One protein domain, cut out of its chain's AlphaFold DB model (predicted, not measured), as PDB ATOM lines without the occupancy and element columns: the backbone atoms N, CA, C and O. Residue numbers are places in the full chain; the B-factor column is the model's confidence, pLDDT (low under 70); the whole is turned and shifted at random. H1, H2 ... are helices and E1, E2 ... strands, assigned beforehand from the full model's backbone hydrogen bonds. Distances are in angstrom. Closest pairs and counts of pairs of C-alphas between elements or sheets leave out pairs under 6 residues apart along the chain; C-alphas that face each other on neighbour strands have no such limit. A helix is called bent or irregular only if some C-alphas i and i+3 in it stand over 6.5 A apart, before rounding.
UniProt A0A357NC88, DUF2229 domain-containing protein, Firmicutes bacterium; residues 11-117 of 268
ATOM      1  N   PRO A  11     199.095 142.658 135.420       90.38
ATOM      2  CA  PRO A  11     198.712 144.065 135.575       90.38
ATOM      3  C   PRO A  11     199.308 144.984 134.501       90.38
ATOM      4  O   PRO A  11     198.670 145.941 134.065       90.38
ATOM      5  N   VAL A  12     200.527 144.694 134.037       92.50
ATOM      6  CA  VAL A  12     201.169 145.454 132.956       92.50
ATOM      7  C   VAL A  12     200.520 145.119 131.614       92.50
ATOM      8  O   VAL A  12     200.274 146.025 130.819       92.50
ATOM      9  N   LYS A  13     200.170 143.851 131.372       91.38
ATOM     10  CA  LYS A  13     199.424 143.429 130.173       91.38
ATOM     11  C   LYS A  13     198.058 144.120 130.094       91.38
ATOM     12  O   LYS A  13     197.670 144.605 129.028       91.38
ATOM     13  N   LEU A  14     197.356 144.224 131.221       90.81
ATOM     14  CA  LEU A  14     196.083 144.944 131.327       90.81
ATOM     15  C   LEU A  14     196.250 146.446 131.119       90.81
ATOM     16  O   LEU A  14     195.496 147.036 130.348       90.81
ATOM     17  N   TYR A  15     197.291 147.047 131.701       93.19
ATOM     18  CA  TYR A  15     197.630 148.445 131.445       93.19
ATOM     19  C   TYR A  15     197.814 148.723 129.945       93.19
ATOM     20  O   TYR A  15     197.241 149.678 129.422       93.19
ATOM     21  N   MET A  16     198.540 147.863 129.221       93.88
ATOM     22  CA  MET A  16     198.685 148.007 127.766       93.88
ATOM     23  C   MET A  16     197.357 147.827 127.025       93.88
ATOM     24  O   MET A  16     197.107 148.514 126.037       93.88
ATOM     25  N   GLY A  17     196.475 146.951 127.513       92.56
ATOM     26  CA  GLY A  17     195.101 146.842 127.020       92.56
ATOM     27  C   GLY A  17     194.324 148.155 127.149       92.56
ATOM     28  O   GLY A  17     193.690 148.587 126.187       92.56
ATOM     29  N   HIS A  18     194.430 148.835 128.295       93.25
ATOM     30  CA  HIS A  18     193.816 150.149 128.499       93.25
ATOM     31  C   HIS A  18     194.424 151.227 127.601       93.25
ATOM     32  O   HIS A  18     193.685 152.024 127.024       93.25
ATOM     33  N   VAL A  19     195.747 151.231 127.420       95.56
ATOM     34  CA  VAL A  19     196.406 152.143 126.473       95.56
ATOM     35  C   VAL A  19     195.884 151.922 125.054       95.56
ATOM     36  O   VAL A  19     195.509 152.887 124.392       95.56
ATOM     37  N   ALA A  20     195.798 150.669 124.600       95.00
ATOM     38  CA  ALA A  20     195.275 150.338 123.277       95.00
ATOM     39  C   ALA A  20     193.829 150.820 123.088       95.00
ATOM     40  O   ALA A  20     193.491 151.327 122.022       95.00
ATOM     41  N   ALA A  21     192.995 150.691 124.122       95.00
ATOM     42  CA  ALA A  21     191.611 151.148 124.082       95.00
ATOM     43  C   ALA A  21     191.496 152.680 124.032       95.00
ATOM     44  O   ALA A  21     190.611 153.198 123.359       95.00
ATOM     45  N   LEU A  22     192.375 153.410 124.728       96.12
ATOM     46  CA  LEU A  22     192.252 154.860 124.910       96.12
ATOM     47  C   LEU A  22     193.021 155.698 123.887       96.12
ATOM     48  O   LEU A  22     192.623 156.833 123.643       96.12
ATOM     49  N   LYS A  23     194.113 155.187 123.305       95.06
ATOM     50  CA  LYS A  23     195.072 156.003 122.532       95.06
ATOM     51  C   LYS A  23     194.445 156.793 121.376       95.06
ATOM     52  O   LYS A  23     194.918 157.881 121.081       95.06
ATOM     53  N   ASP A  24     193.393 156.268 120.751       95.38
ATOM     54  CA  ASP A  24     192.723 156.900 119.603       95.38
ATOM     55  C   ASP A  24     191.505 157.753 120.022       95.38
ATOM     56  O   ASP A  24     190.806 158.298 119.174       95.38
ATOM     57  N   GLN A  25     191.238 157.863 121.331       96.94
ATOM     58  CA  GLN A  25     190.082 158.562 121.912       96.94
ATOM     59  C   GLN A  25     190.468 159.789 122.754       96.94
ATOM     60  O   GLN A  25     189.589 160.438 123.321       96.94
ATOM     61  N   VAL A  26     191.764 160.094 122.892       96.56
ATOM     62  CA  VAL A  26     192.261 161.143 123.794       96.56
ATOM     63  C   VAL A  26     193.284 162.048 123.112       96.56
ATOM     64  O   VAL A  26     194.105 161.586 122.323       96.56
ATOM     65  N   ASP A  27     193.289 163.327 123.486       95.44
ATOM     66  CA  ASP A  27     194.286 164.299 123.011       95.44
ATOM     67  C   ASP A  27     195.670 164.070 123.636       95.44
ATOM     68  O   ASP A  27     196.702 164.393 123.052       95.44
ATOM     69  N   TYR A  28     195.687 163.515 124.850       95.50
ATOM     70  CA  TYR A  28     196.884 163.264 125.637       95.50
ATOM     71  C   TYR A  28     196.752 161.944 126.387       95.50
ATOM     72  O   TYR A  28     195.715 161.663 126.987       95.50
ATOM     73  N   LEU A  29     197.835 161.166 126.429       95.50
ATOM     74  CA  LEU A  29     197.887 159.928 127.202       95.50
ATOM     75  C   LEU A  29     198.789 160.105 128.424       95.50
ATOM     76  O   LEU A  29     199.985 160.358 128.299       95.50
ATOM     77  N   PHE A  30     198.232 159.950 129.621       95.00
ATOM     78  CA  PHE A  30     199.005 160.015 130.858       95.00
ATOM     79  C   PHE A  30     199.685 158.677 131.165       95.00
ATOM     80  O   PHE A  30     199.012 157.673 131.400       95.00
ATOM     81  N   VAL A  31     201.022 158.675 131.206       95.44
ATOM     82  CA  VAL A  31     201.824 157.479 131.511       95.44
ATOM     83  C   VAL A  31     202.883 157.834 132.558       95.44
ATOM     84  O   VAL A  31     203.864 158.509 132.235       95.44
ATOM     85  N   PRO A  32     202.707 157.432 133.829       93.12
ATOM     86  CA  PRO A  32     203.643 157.792 134.883       93.12
ATOM     87  C   PRO A  32     204.946 156.991 134.779       93.12
ATOM     88  O   PRO A  32     204.948 155.822 134.399       93.12
ATOM     89  N   ARG A  33     206.049 157.610 135.207       93.81
ATOM     90  CA  ARG A  33     207.330 156.954 135.483       93.81
ATOM     91  C   ARG A  33     207.601 157.007 136.980       93.81
ATOM     92  O   ARG A  33     208.004 158.049 137.496       93.81
ATOM     93  N   ILE A  34     207.390 155.900 137.685       92.31
ATOM     94  CA  ILE A  34     207.606 155.839 139.138       92.31
ATOM     95  C   ILE A  34     208.902 155.088 139.407       92.31
ATOM     96  O   ILE A  34     208.927 153.864 139.355       92.31
ATOM     97  N   VAL A  35     209.959 155.838 139.709       91.88
ATOM     98  CA  VAL A  35     211.286 155.298 140.034       91.88
ATOM     99  C   VAL A  35     211.402 155.043 141.528       91.88
ATOM    100  O   VAL A  35     211.846 153.981 141.957       91.88
ATOM    101  N   SER A  36     210.982 156.019 142.332       90.56
ATOM    102  CA  SER A  36     211.138 155.979 143.778       90.56
ATOM    103  C   SER A  36     210.126 156.885 144.468       90.56
ATOM    104  O   SER A  36     209.960 158.056 144.120       90.56
ATOM    105  N   VAL A  37     209.463 156.334 145.485       87.44
ATOM    106  CA  VAL A  37     208.487 157.046 146.326       87.44
ATOM    107  C   VAL A  37     209.034 157.380 147.717       87.44
ATOM    108  O   VAL A  37     208.470 158.235 148.402       87.44
ATOM    109  N   ASN A  38     210.160 156.776 148.108       85.44
ATOM    110  CA  ASN A  38     210.878 157.054 149.350       85.44
ATOM    111  C   ASN A  38     212.366 157.202 149.073       85.44
ATOM    112  O   ASN A  38     212.923 156.507 148.233       85.44
ATOM    113  N   GLN A  39     213.025 158.051 149.850       83.62
ATOM    114  CA  GLN A  39     214.473 158.176 149.783       83.62
ATOM    115  C   GLN A  39     215.149 156.843 150.134       83.62
ATOM    116  O   GLN A  39     214.788 156.230 151.136       83.62
ATOM    117  N   GLY A  40     216.109 156.417 149.311       82.56
ATOM    118  CA  GLY A  40     216.850 155.162 149.487       82.56
ATOM    119  C   GLY A  40     216.155 153.898 148.961       82.56
ATOM    120  O   GLY A  40     216.796 152.851 148.927       82.56
ATOM    121  N   ASP A  41     214.901 153.992 148.503       89.00
ATOM    122  CA  ASP A  41     214.150 152.853 147.962       89.00
ATOM    123  C   ASP A  41     213.841 153.028 146.476       89.00
ATOM    124  O   ASP A  41     213.571 154.135 146.005       89.00
ATOM    125  N   TYR A  42     213.748 151.908 145.772       91.69
ATOM    126  CA  TYR A  42     213.243 151.810 144.411       91.69
ATOM    127  C   TYR A  42     211.800 151.302 144.394       91.69
ATOM    128  O   TYR A  42     211.302 150.650 145.322       91.69
ATOM    129  N   HIS A  43     211.079 151.649 143.337       92.00
ATOM    130  CA  HIS A  43     209.775 151.082 143.033       92.00
ATOM    131  C   HIS A  43     209.908 149.892 142.073       92.00
ATOM    132  O   HIS A  43     211.013 149.503 141.699       92.00
ATOM    133  N   CYS A  44     208.786 149.286 141.685       91.75
ATOM    134  CA  CYS A  44     208.802 148.204 140.707       91.75
ATOM    135  C   CYS A  44     209.380 148.703 139.354       91.75
ATOM    136  O   CYS A  44     208.856 149.669 138.794       91.75
ATOM    137  N   PRO A  45     210.409 148.042 138.781       91.25
ATOM    138  CA  PRO A  45     211.061 148.451 137.540       91.25
ATOM    139  C   PRO A  45     210.118 148.559 136.347       91.25
ATOM    140  O   PRO A  45     210.355 149.376 135.462       91.25
ATOM    141  N   LYS A  46     209.022 147.787 136.325       92.00
ATOM    142  CA  LYS A  46     208.012 147.893 135.263       92.00
ATOM    143  C   LYS A  46     207.298 149.252 135.290       92.00
ATOM    144  O   LYS A  46     206.971 149.760 134.228       92.00
ATOM    145  N   PHE A  47     207.133 149.893 136.456       92.25
ATOM    146  CA  PHE A  47     206.641 151.280 136.536       92.25
ATOM    147  C   PHE A  47     207.698 152.298 136.102       92.25
ATOM    148  O   PHE A  47     207.363 153.308 135.484       92.25
ATOM    149  N   SER A  48     208.974 152.040 136.393       91.88
ATOM    150  CA  SER A  48     210.077 152.871 135.903       91.88
ATOM    151  C   SER A  48     210.221 152.797 134.384       91.88
ATOM    152  O   SER A  48     210.594 153.790 133.778       91.88
ATOM    153  N   GLY A  49     209.936 151.648 133.765       93.12
ATOM    154  CA  GLY A  49     210.005 151.441 132.314       93.12
ATOM    155  C   GLY A  49     208.688 151.668 131.568       93.12
ATOM    156  O   GLY A  49     208.663 151.567 130.344       93.12
ATOM    157  N   LEU A  50     207.594 151.976 132.274       94.06
ATOM    158  CA  LEU A  50     206.245 151.989 131.703       94.06
ATOM    159  C   LEU A  50     206.089 152.925 130.490       94.06
ATOM    160  O   LEU A  50     205.559 152.467 129.476       94.06
ATOM    161  N   PRO A  51     206.579 154.185 130.512       94.62
ATOM    162  CA  PRO A  51     206.477 155.065 129.345       94.62
ATOM    163  C   PRO A  51     207.220 154.530 128.121       94.62
ATOM    164  O   PRO A  51     206.753 154.693 126.996       94.62
ATOM    165  N   ASP A  52     208.365 153.883 128.331       94.38
ATOM    166  CA  ASP A  52     209.192 153.365 127.240       94.38
ATOM    167  C   ASP A  52     208.570 152.101 126.645       94.38
ATOM    168  O   ASP A  52     208.524 151.952 125.426       94.38
ATOM    169  N   MET A  53     207.999 151.238 127.492       94.06
ATOM    170  CA  MET A  53     207.217 150.084 127.049       94.06
ATOM    171  C   MET A  53     206.024 150.511 126.191       94.06
ATOM    172  O   MET A  53     205.824 149.956 125.114       94.06
ATOM    173  N   VAL A  54     205.268 151.526 126.627       95.06
ATOM    174  CA  VAL A  54     204.137 152.067 125.858       95.06
ATOM    175  C   VAL A  54     204.595 152.565 124.485       95.06
ATOM    176  O   VAL A  54     204.032 152.164 123.472       95.06
ATOM    177  N   ARG A  55     205.647 153.390 124.425       94.31
ATOM    178  CA  ARG A  55     206.172 153.918 123.152       94.31
ATOM    179  C   ARG A  55     206.696 152.829 122.219       94.31
ATOM    180  O   ARG A  55     206.568 152.959 121.010       94.31
ATOM    181  N   SER A  56     207.292 151.780 122.780       93.06
ATOM    182  CA  SER A  56     207.821 150.652 122.010       93.06
ATOM    183  C   SER A  56     206.704 149.812 121.381       93.06
ATOM    184  O   SER A  56     206.789 149.419 120.222       93.06
ATOM    185  N   ILE A  57     205.628 149.567 122.134       92.31
ATOM    186  CA  ILE A  57     204.511 148.714 121.703       92.31
ATOM    187  C   ILE A  57     203.577 149.440 120.727       92.31
ATOM    188  O   ILE A  57     203.015 148.807 119.831       92.31
ATOM    189  N   PHE A  58     203.386 150.750 120.897       93.50
ATOM    190  CA  PHE A  58     202.432 151.537 120.119       93.50
ATOM    191  C   PHE A  58     203.164 152.574 119.246       93.50
ATOM    192  O   PHE A  58     203.506 153.650 119.737       93.50
ATOM    193  N   PRO A  59     203.359 152.303 117.936       88.31
ATOM    194  CA  PRO A  59     204.059 153.215 117.024       88.31
ATOM    195  C   PRO A  59     203.346 154.557 116.836       88.31
ATOM    196  O   PRO A  59     203.973 155.576 116.560       88.31
ATOM    197  N   THR A  60     202.019 154.550 116.966       93.31
ATOM    198  CA  THR A  60     201.168 155.733 116.845       93.31
ATOM    199  C   THR A  60     200.472 155.971 118.178       93.31
ATOM    200  O   THR A  60     199.590 155.202 118.571       93.31
ATOM    201  N   LEU A  61     200.890 157.035 118.861       95.25
ATOM    202  CA  LEU A  61     200.369 157.472 120.152       95.25
ATOM    203  C   LEU A  61     200.073 158.974 120.116       95.25
ATOM    204  O   LEU A  61     200.830 159.722 119.488       95.25
ATOM    205  N   PRO A  62     199.041 159.439 120.838       94.94
ATOM    206  CA  PRO A  62     198.915 160.852 121.160       94.94
ATOM    207  C   PRO A  62     200.088 161.286 122.061       94.94
ATOM    208  O   PRO A  62     200.781 160.441 122.645       94.94
ATOM    209  N   PRO A  63     200.332 162.599 122.217       93.75
ATOM    210  CA  PRO A  63     201.363 163.101 123.115       93.75
ATOM    211  C   PRO A  63     201.270 162.490 124.525       93.75
ATOM    212  O   PRO A  63     200.251 162.587 125.214       93.75
ATOM    213  N   VAL A  64     202.365 161.856 124.961       94.25
ATOM    214  CA  VAL A  64     202.444 161.184 126.263       94.25
ATOM    215  C   VAL A  64     202.833 162.176 127.360       94.25
ATOM    216  O   VAL A  64     203.931 162.738 127.351       94.25
ATOM    217  N   LEU A  65     201.958 162.341 128.353       93.94
ATOM    218  CA  LEU A  65     202.221 163.112 129.566       93.94
ATOM    219  C   LEU A  65     202.999 162.250 130.564       93.94
ATOM    220  O   LEU A  65     202.428 161.594 131.435       93.94
ATOM    221  N   GLU A  66     204.322 162.254 130.420       92.75
ATOM    222  CA  GLU A  66     205.223 161.525 131.311       92.75
ATOM    223  C   GLU A  66     205.526 162.329 132.585       92.75
ATOM    224  O   GLU A  66     206.246 163.335 132.541       92.75
ATOM    225  N   VAL A  67     205.013 161.869 133.731       88.69
ATOM    226  CA  VAL A  67     205.386 162.390 135.057       88.69
ATOM    227  C   VAL A  67     206.431 161.487 135.687       88.69
ATOM    228  O   VAL A  67     206.150 160.320 135.949       88.69
ATOM    229  N   VAL A  68     207.605 162.043 135.993       91.00
ATOM    230  CA  VAL A  68     208.668 161.316 136.692       91.00
ATOM    231  C   VAL A  68     208.550 161.544 138.196       91.00
ATOM    232  O   VAL A  68     208.771 162.650 138.696       91.00
ATOM    233  N   ALA A  69     208.206 160.481 138.920       88.31
ATOM    234  CA  ALA A  69     208.219 160.422 140.373       88.31
ATOM    235  C   ALA A  69     209.487 159.695 140.837       88.31
ATOM    236  O   ALA A  69     209.577 158.467 140.800       88.31
ATOM    237  N   ASP A  70     210.469 160.482 141.265       89.38
ATOM    238  CA  ASP A  70     211.745 159.987 141.763       89.38
ATOM    239  C   ASP A  70     212.157 160.755 143.022       89.38
ATOM    240  O   ASP A  70     212.212 161.989 143.033       89.38
ATOM    241  N   ARG A  71     212.396 160.010 144.103       84.44
ATOM    242  CA  ARG A  71     212.823 160.519 145.408       84.44
ATOM    243  C   ARG A  71     214.150 159.927 145.880       84.44
ATOM    244  O   ARG A  71     214.500 160.178 147.033       84.44
ATOM    245  N   THR A  72     214.877 159.206 145.024       76.38
ATOM    246  CA  THR A  72     216.195 158.628 145.341       76.38
ATOM    247  C   THR A  72     217.170 159.693 145.847       76.38
ATOM    248  O   THR A  72     217.686 159.566 146.955       76.38
ATOM    249  N   GLU A  73     217.336 160.787 145.095       63.34
ATOM    250  CA  GLU A  73     218.341 161.817 145.404       63.34
ATOM    251  C   GLU A  73     217.784 163.252 145.411       63.34
ATOM    252  O   GLU A  73     218.228 164.100 146.191       63.34
ATOM    253  N   HIS A  74     216.765 163.557 144.596       63.34
ATOM    254  CA  HIS A  74     216.307 164.935 144.398       63.34
ATOM    255  C   HIS A  74     214.783 165.089 144.430       63.34
ATOM    256  O   HIS A  74     214.084 164.777 143.469       63.34
ATOM    257  N   LYS A  75     214.262 165.745 145.480       62.81
ATOM    258  CA  LYS A  75     212.840 166.148 145.596       62.81
ATOM    259  C   LYS A  75     212.332 167.006 144.419       62.81
ATOM    260  O   LYS A  75     211.128 167.221 144.296       62.81
ATOM    261  N   SER A  76     213.224 167.533 143.576       71.12
ATOM    262  CA  SER A  76     212.897 168.468 142.498       71.12
ATOM    263  C   SER A  76     212.372 167.808 141.217       71.12
ATOM    264  O   SER A  76     211.730 168.507 140.437       71.12
ATOM    265  N   GLN A  77     212.575 166.503 140.988       81.44
ATOM    266  CA  GLN A  77     212.185 165.847 139.723       81.44
ATOM    267  C   GLN A  77     210.670 165.827 139.486       81.44
ATOM    268  O   GLN A  77     210.203 166.148 138.389       81.44
ATOM    269  N   LEU A  78     209.892 165.539 140.532       85.44
ATOM    270  CA  LEU A  78     208.433 165.591 140.447       85.44
ATOM    271  C   LEU A  78     207.961 167.007 140.101       85.44
ATOM    272  O   LEU A  78     207.147 167.186 139.199       85.44
ATOM    273  N   MET A  79     208.520 168.026 140.764       87.94
ATOM    274  CA  MET A  79     208.143 169.408 140.474       87.94
ATOM    275  C   MET A  79     208.548 169.846 139.068       87.94
ATOM    276  O   MET A  79     207.754 170.494 138.394       87.94
ATOM    277  N   LYS A  80     209.736 169.458 138.593       89.44
ATOM    278  CA  LYS A  80     210.157 169.691 137.204       89.44
ATOM    279  C   LYS A  80     209.168 169.074 136.215       89.44
ATOM    280  O   LYS A  80     208.771 169.743 135.266       89.44
ATOM    281  N   SER A  81     208.719 167.844 136.473       89.69
ATOM    282  CA  SER A  81     207.708 167.169 135.649       89.69
ATOM    283  C   SER A  81     206.369 167.911 135.658       89.69
ATOM    284  O   SER A  81     205.782 168.123 134.599       89.69
ATOM    285  N   ILE A  82     205.917 168.365 136.834       90.75
ATOM    286  CA  ILE A  82     204.681 169.146 136.989       90.75
ATOM    287  C   ILE A  82     204.755 170.453 136.201       90.75
ATOM    288  O   ILE A  82     203.817 170.768 135.477       90.75
ATOM    289  N   PHE A  83     205.853 171.207 136.300       92.38
ATOM    290  CA  PHE A  83     206.006 172.445 135.534       92.38
ATOM    291  C   PHE A  83     206.085 172.181 134.031       92.38
ATOM    292  O   PHE A  83     205.389 172.853 133.277       92.38
ATOM    293  N   ARG A  84     206.845 171.165 133.600       91.75
ATOM    294  CA  ARG A  84     206.963 170.771 132.187       91.75
ATOM    295  C   ARG A  84     205.613 170.416 131.563       91.75
ATOM    296  O   ARG A  84     205.318 170.830 130.448       91.75
ATOM    297  N   ILE A  85     204.792 169.640 132.267       91.88
ATOM    298  CA  ILE A  85     203.452 169.284 131.782       91.88
ATOM    299  C   ILE A  85     202.507 170.475 131.907       91.88
ATOM    300  O   ILE A  85     201.755 170.762 130.985       91.88
ATOM    301  N   GLY A  86     202.578 171.213 133.015       92.12
ATOM    302  CA  GLY A  86     201.764 172.399 133.246       92.12
ATOM    303  C   GLY A  86     201.920 173.444 132.143       92.12
ATOM    304  O   GLY A  86     200.923 174.040 131.747       92.12
ATOM    305  N   THR A  87     203.125 173.606 131.580       93.12
ATOM    306  CA  THR A  87     203.372 174.531 130.463       93.12
ATOM    307  C   THR A  87     202.649 174.168 129.168       93.12
ATOM    308  O   THR A  87     202.446 175.057 128.346       93.12
ATOM    309  N   LEU A  88     202.197 172.918 129.002       91.50
ATOM    310  CA  LEU A  88     201.348 172.521 127.871       91.50
ATOM    311  C   LEU A  88     199.948 173.146 127.961       91.50
ATOM    312  O   LEU A  88     199.325 173.402 126.939       91.50
ATOM    313  N   PHE A  89     199.473 173.422 129.179       90.69
ATOM    314  CA  PHE A  89     198.131 173.953 129.435       90.69
ATOM    315  C   PHE A  89     198.138 175.429 129.845       90.69
ATOM    316  O   PHE A  89     197.162 176.146 129.631       90.69
ATOM    317  N   ARG A  90     199.216 175.901 130.484       90.31
ATOM    318  CA  ARG A  90     199.313 177.260 131.022       90.31
ATOM    319  C   ARG A  90     200.758 177.739 131.078       90.31
ATOM    320  O   ARG A  90     201.583 177.125 131.733       90.31
ATOM    321  N   GLN A  91     201.047 178.912 130.519       89.50
ATOM    322  CA  GLN A  91     202.409 179.470 130.544       89.50
ATOM    323  C   GLN A  91     202.810 180.132 131.879       89.50
ATOM    324  O   GLN A  91     203.973 180.461 132.071       89.50
ATOM    325  N   ASN A  92     201.874 180.334 132.816       93.12
ATOM    326  CA  ASN A  92     202.131 181.011 134.094       93.12
ATOM    327  C   ASN A  92     202.576 180.021 135.197       93.12
ATOM    328  O   ASN A  92     201.730 179.254 135.677       93.12
ATOM    329  N   PRO A  93     203.830 180.095 135.699       92.31
ATOM    330  CA  PRO A  93     204.330 179.212 136.757       92.31
ATOM    331  C   PRO A  93     203.533 179.292 138.065       92.31
ATOM    332  O   PRO A  93     203.278 178.268 138.698       92.31
ATOM    333  N   VAL A  94     203.077 180.485 138.463       94.62
ATOM    334  CA  VAL A  94     202.262 180.660 139.679       94.62
ATOM    335  C   VAL A  94     200.928 179.933 139.528       94.62
ATOM    336  O   VAL A  94     200.465 179.270 140.455       94.62
ATOM    337  N   GLY A  95     200.341 179.996 138.331       94.62
ATOM    338  CA  GLY A  95     199.110 179.288 138.003       94.62
ATOM    339  C   GLY A  95     199.274 177.766 138.016       94.62
ATOM    340  O   GLY A  95     198.402 177.077 138.539       94.62
ATOM    341  N   ILE A  96     200.391 177.248 137.493       94.94
ATOM    342  CA  ILE A  96     200.710 175.810 137.530       94.94
ATOM    343  C   ILE A  96     200.871 175.338 138.980       94.94
ATOM    344  O   ILE A  96     200.267 174.346 139.389       94.94
ATOM    345  N   TYR A  97     201.654 176.063 139.779       94.50
ATOM    346  CA  TYR A  97     201.867 175.712 141.179       94.50
ATOM    347  C   TYR A  97     200.573 175.797 142.001       94.50
ATOM    348  O   TYR A  97     200.317 174.935 142.843       94.50
ATOM    349  N   GLY A  98     199.727 176.795 141.725       95.62
ATOM    350  CA  GLY A  98     198.391 176.914 142.308       95.62
ATOM    351  C   GLY A  98     197.513 175.697 142.005       95.62
ATOM    352  O   GLY A  98     196.943 175.124 142.933       95.62
ATOM    353  N   ALA A  99     197.475 175.248 140.745       94.38
ATOM    354  CA  ALA A  99     196.736 174.049 140.341       94.38
ATOM    355  C   ALA A  99     197.269 172.784 141.031       94.38
ATOM    356  O   ALA A  99     196.493 171.999 141.570       94.38
ATOM    357  N   TYR A 100     198.594 172.623 141.106       92.38
ATOM    358  CA  TYR A 100     199.211 171.522 141.849       92.38
ATOM    359  C   TYR A 100     198.819 171.536 143.334       92.38
ATOM    360  O   TYR A 100     198.436 170.506 143.887       92.38
ATOM    361  N   ARG A 101     198.869 172.700 143.992       94.50
ATOM    362  CA  ARG A 101     198.455 172.828 145.397       94.50
ATOM    363  C   ARG A 101     196.977 172.521 145.596       94.50
ATOM    364  O   ARG A 101     196.636 171.892 146.594       94.50
ATOM    365  N   GLN A 102     196.121 172.957 144.676       94.00
ATOM    366  CA  GLN A 102     194.692 172.663 144.715       94.00
ATOM    367  C   GLN A 102     194.437 171.160 144.564       94.00
ATOM    368  O   GLN A 102     193.709 170.592 145.373       94.00
ATOM    369  N   ALA A 103     195.102 170.506 143.608       90.25
ATOM    370  CA  ALA A 103     195.032 169.058 143.428       90.25
ATOM    371  C   ALA A 103     195.515 168.304 144.677       90.25
ATOM    372  O   ALA A 103     194.865 167.365 145.123       90.25
ATOM    373  N   LEU A 104     196.615 168.744 145.298       88.88
ATOM    374  CA  LEU A 104     197.136 168.133 146.522       88.88
ATOM    375  C   LEU A 104     196.198 168.323 147.722       88.88
ATOM    376  O   LEU A 104     196.078 167.425 148.553       88.88
ATOM    377  N   LYS A 105     195.546 169.487 147.825       90.75
ATOM    378  CA  LYS A 105     194.531 169.756 148.850       90.75
ATOM    379  C   LYS A 105     193.330 168.827 148.663       90.75
ATOM    380  O   LYS A 105     193.000 168.097 149.587       90.75
ATOM    381  N   TYR A 106     192.774 168.776 147.451       88.12
ATOM    382  CA  TYR A 106     191.678 167.867 147.101       88.12
ATOM    383  C   TYR A 106     192.037 166.396 147.353       88.12
ATOM    384  O   TYR A 106     191.235 165.634 147.884       88.12
ATOM    385  N   TRP A 107     193.270 165.992 147.033       84.00
ATOM    386  CA  TRP A 107     193.732 164.636 147.307       84.00
ATOM    387  C   TRP A 107     193.693 164.301 148.801       84.00
ATOM    388  O   TRP A 107     193.215 163.238 149.180       84.00
ATOM    389  N   ARG A 108     194.167 165.215 149.653       82.56
ATOM    390  CA  ARG A 108     194.199 165.022 151.112       82.56
ATOM    391  C   ARG A 108     192.821 165.064 151.762       82.56
ATOM    392  O   ARG A 108     192.635 164.396 152.765       82.56
ATOM    393  N   GLU A 109     191.918 165.883 151.233       81.50
ATOM    394  CA  GLU A 109     190.605 166.144 151.837       81.50
ATOM    395  C   GLU A 109     189.487 165.261 151.278       81.50
ATOM    396  O   GLU A 109     188.431 165.176 151.886       81.50
ATOM    397  N   THR A 110     189.656 164.675 150.089       69.19
ATOM    398  CA  THR A 110     188.542 164.020 149.384       69.19
ATOM    399  C   THR A 110     188.971 162.752 148.667       69.19
ATOM    400  O   THR A 110     188.368 161.700 148.855       69.19
ATOM    401  N   ALA A 111     190.017 162.816 147.838       60.19
ATOM    402  CA  ALA A 111     190.401 161.645 147.047       60.19
ATOM    403  C   ALA A 111     191.022 160.528 147.903       60.19
ATOM    404  O   ALA A 111     190.907 159.367 147.530       60.19
ATOM    405  N   GLY A 112     191.635 160.862 149.045       59.22
ATOM    406  CA  GLY A 112     192.053 159.886 150.053       59.22
ATOM    407  C   GLY A 112     190.864 159.085 150.579       59.22
ATOM    408  O   GLY A 112     190.894 157.861 150.534       59.22
ATOM    409  N   ASP A 113     189.783 159.764 150.962       59.53
ATOM    410  CA  ASP A 113     188.563 159.119 151.462       59.53
ATOM    411  C   ASP A 113     187.834 158.325 150.370       59.53
ATOM    412  O   ASP A 113     187.327 157.242 150.640       59.53
ATOM    413  N   TRP A 114     187.825 158.809 149.122       58.06
ATOM    414  CA  TRP A 114     187.295 158.054 147.980       58.06
ATOM    415  C   TRP A 114     188.143 156.818 147.649       58.06
ATOM    416  O   TRP A 114     187.614 155.736 147.424       58.06
ATOM    417  N   ALA A 115     189.471 156.940 147.669       56.09
ATOM    418  CA  ALA A 115     190.356 155.793 147.509       56.09
ATOM    419  C   ALA A 115     190.150 154.780 148.646       56.09
ATOM    420  O   ALA A 115     190.172 153.582 148.385       56.09
ATOM    421  N   HIS A 116     189.886 155.249 149.872       58.81
ATOM    422  CA  HIS A 116     189.505 154.406 151.005       58.81
ATOM    423  C   HIS A 116     188.093 153.817 150.882       58.81
ATOM    424  O   HIS A 116     187.881 152.704 151.348       58.81
ATOM    425  N   SER A 117     187.142 154.502 150.239       59.16
ATOM    426  CA  SER A 117     185.779 153.991 150.035       59.16
ATOM    427  C   SER A 117     185.688 152.925 148.942       59.16
ATOM    428  O   SER A 117     184.753 152.127 148.948       59.16
TER     429      SER A 117
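Overview. This is residues 11 to 117 of the 268 residues of the protein "DUF2229 domain-containing protein" of Firmicutes bacterium (UniProt A0A357NC88). A small parallel sheet of two strands, E1 and E2, lies in the middle, with H2 and H3 packing on E1, H1 beyond them, and H4 beside E2. From H4 the long H5 turns off about perpendicular and reaches away as a kinked arm. The printed part has 107 residues, in the order H1, E1, H2, H3, E2, H4, H5, and is mostly helix. It is only just compact, close to loose, with a radius of gyration of the C-alphas of 15.2 A and spans of 35 by 34 by 33 A.

Arrangement. E1, residues 29 to 34, and E2, residues 64 to 69, are parallel at 20 degrees; N 33 and O 67 are within hydrogen-bond range at 2.8 A. With H2, residues 45 to 48, and H3, residues 50 to 57, they form a strand-helix-strand unit, parallel strands joined through helices, with a right-handed crossover. The closest C-alphas of E1 and H3 are those of Val 31 and Pro 51, 5.7 A apart. H1, residues 11 to 22, is close to but not clearly touching H3, with C-alphas of Met 16 and Val 54 closest at 7.1 A. The closest C-alphas of E2 and H4, residues 76 to 89, are those of Ala 69 and Leu 78, 5.2 A apart. H4, with residues 82 to 87 alone, touches residues 93 to 100 of H5, residues 93 to 117; the C-alphas of Gly 86 and Ile 96 are closest at 5.6 A, and the lines are about perpendicular at 74 degrees. H5 is apart from E1 and E2. In H1 and H3 every O i to N i+4 pair is within hydrogen-bond range, in H4 8 of 10 and in H5 19 of 21; H2 is too short for such a pair.

Along the chain. E1 spans 15.9 A and E2 15.3 A. H1 starts at C-alpha 11 (198.712, 144.065, 135.575) and spans 16.5 A, H3 10.7 A and H4 20.5 A. H5 spans 34.0 A to C-alpha 117 (185.779, 153.991, 150.035), with a kink of 43 degrees near residue 107; it is only just irregular, C-alphas 109 and 112 being 6.7 A apart.

Size, cuts and confidence. The C-alphas farthest apart, those of Pro 59 and Glu 109, are 39.5 A apart. The printed part has no cut and no long link. Mean pLDDT of the printed part is 88.3, and residues 73 to 75 and 110 to 117 are under 70.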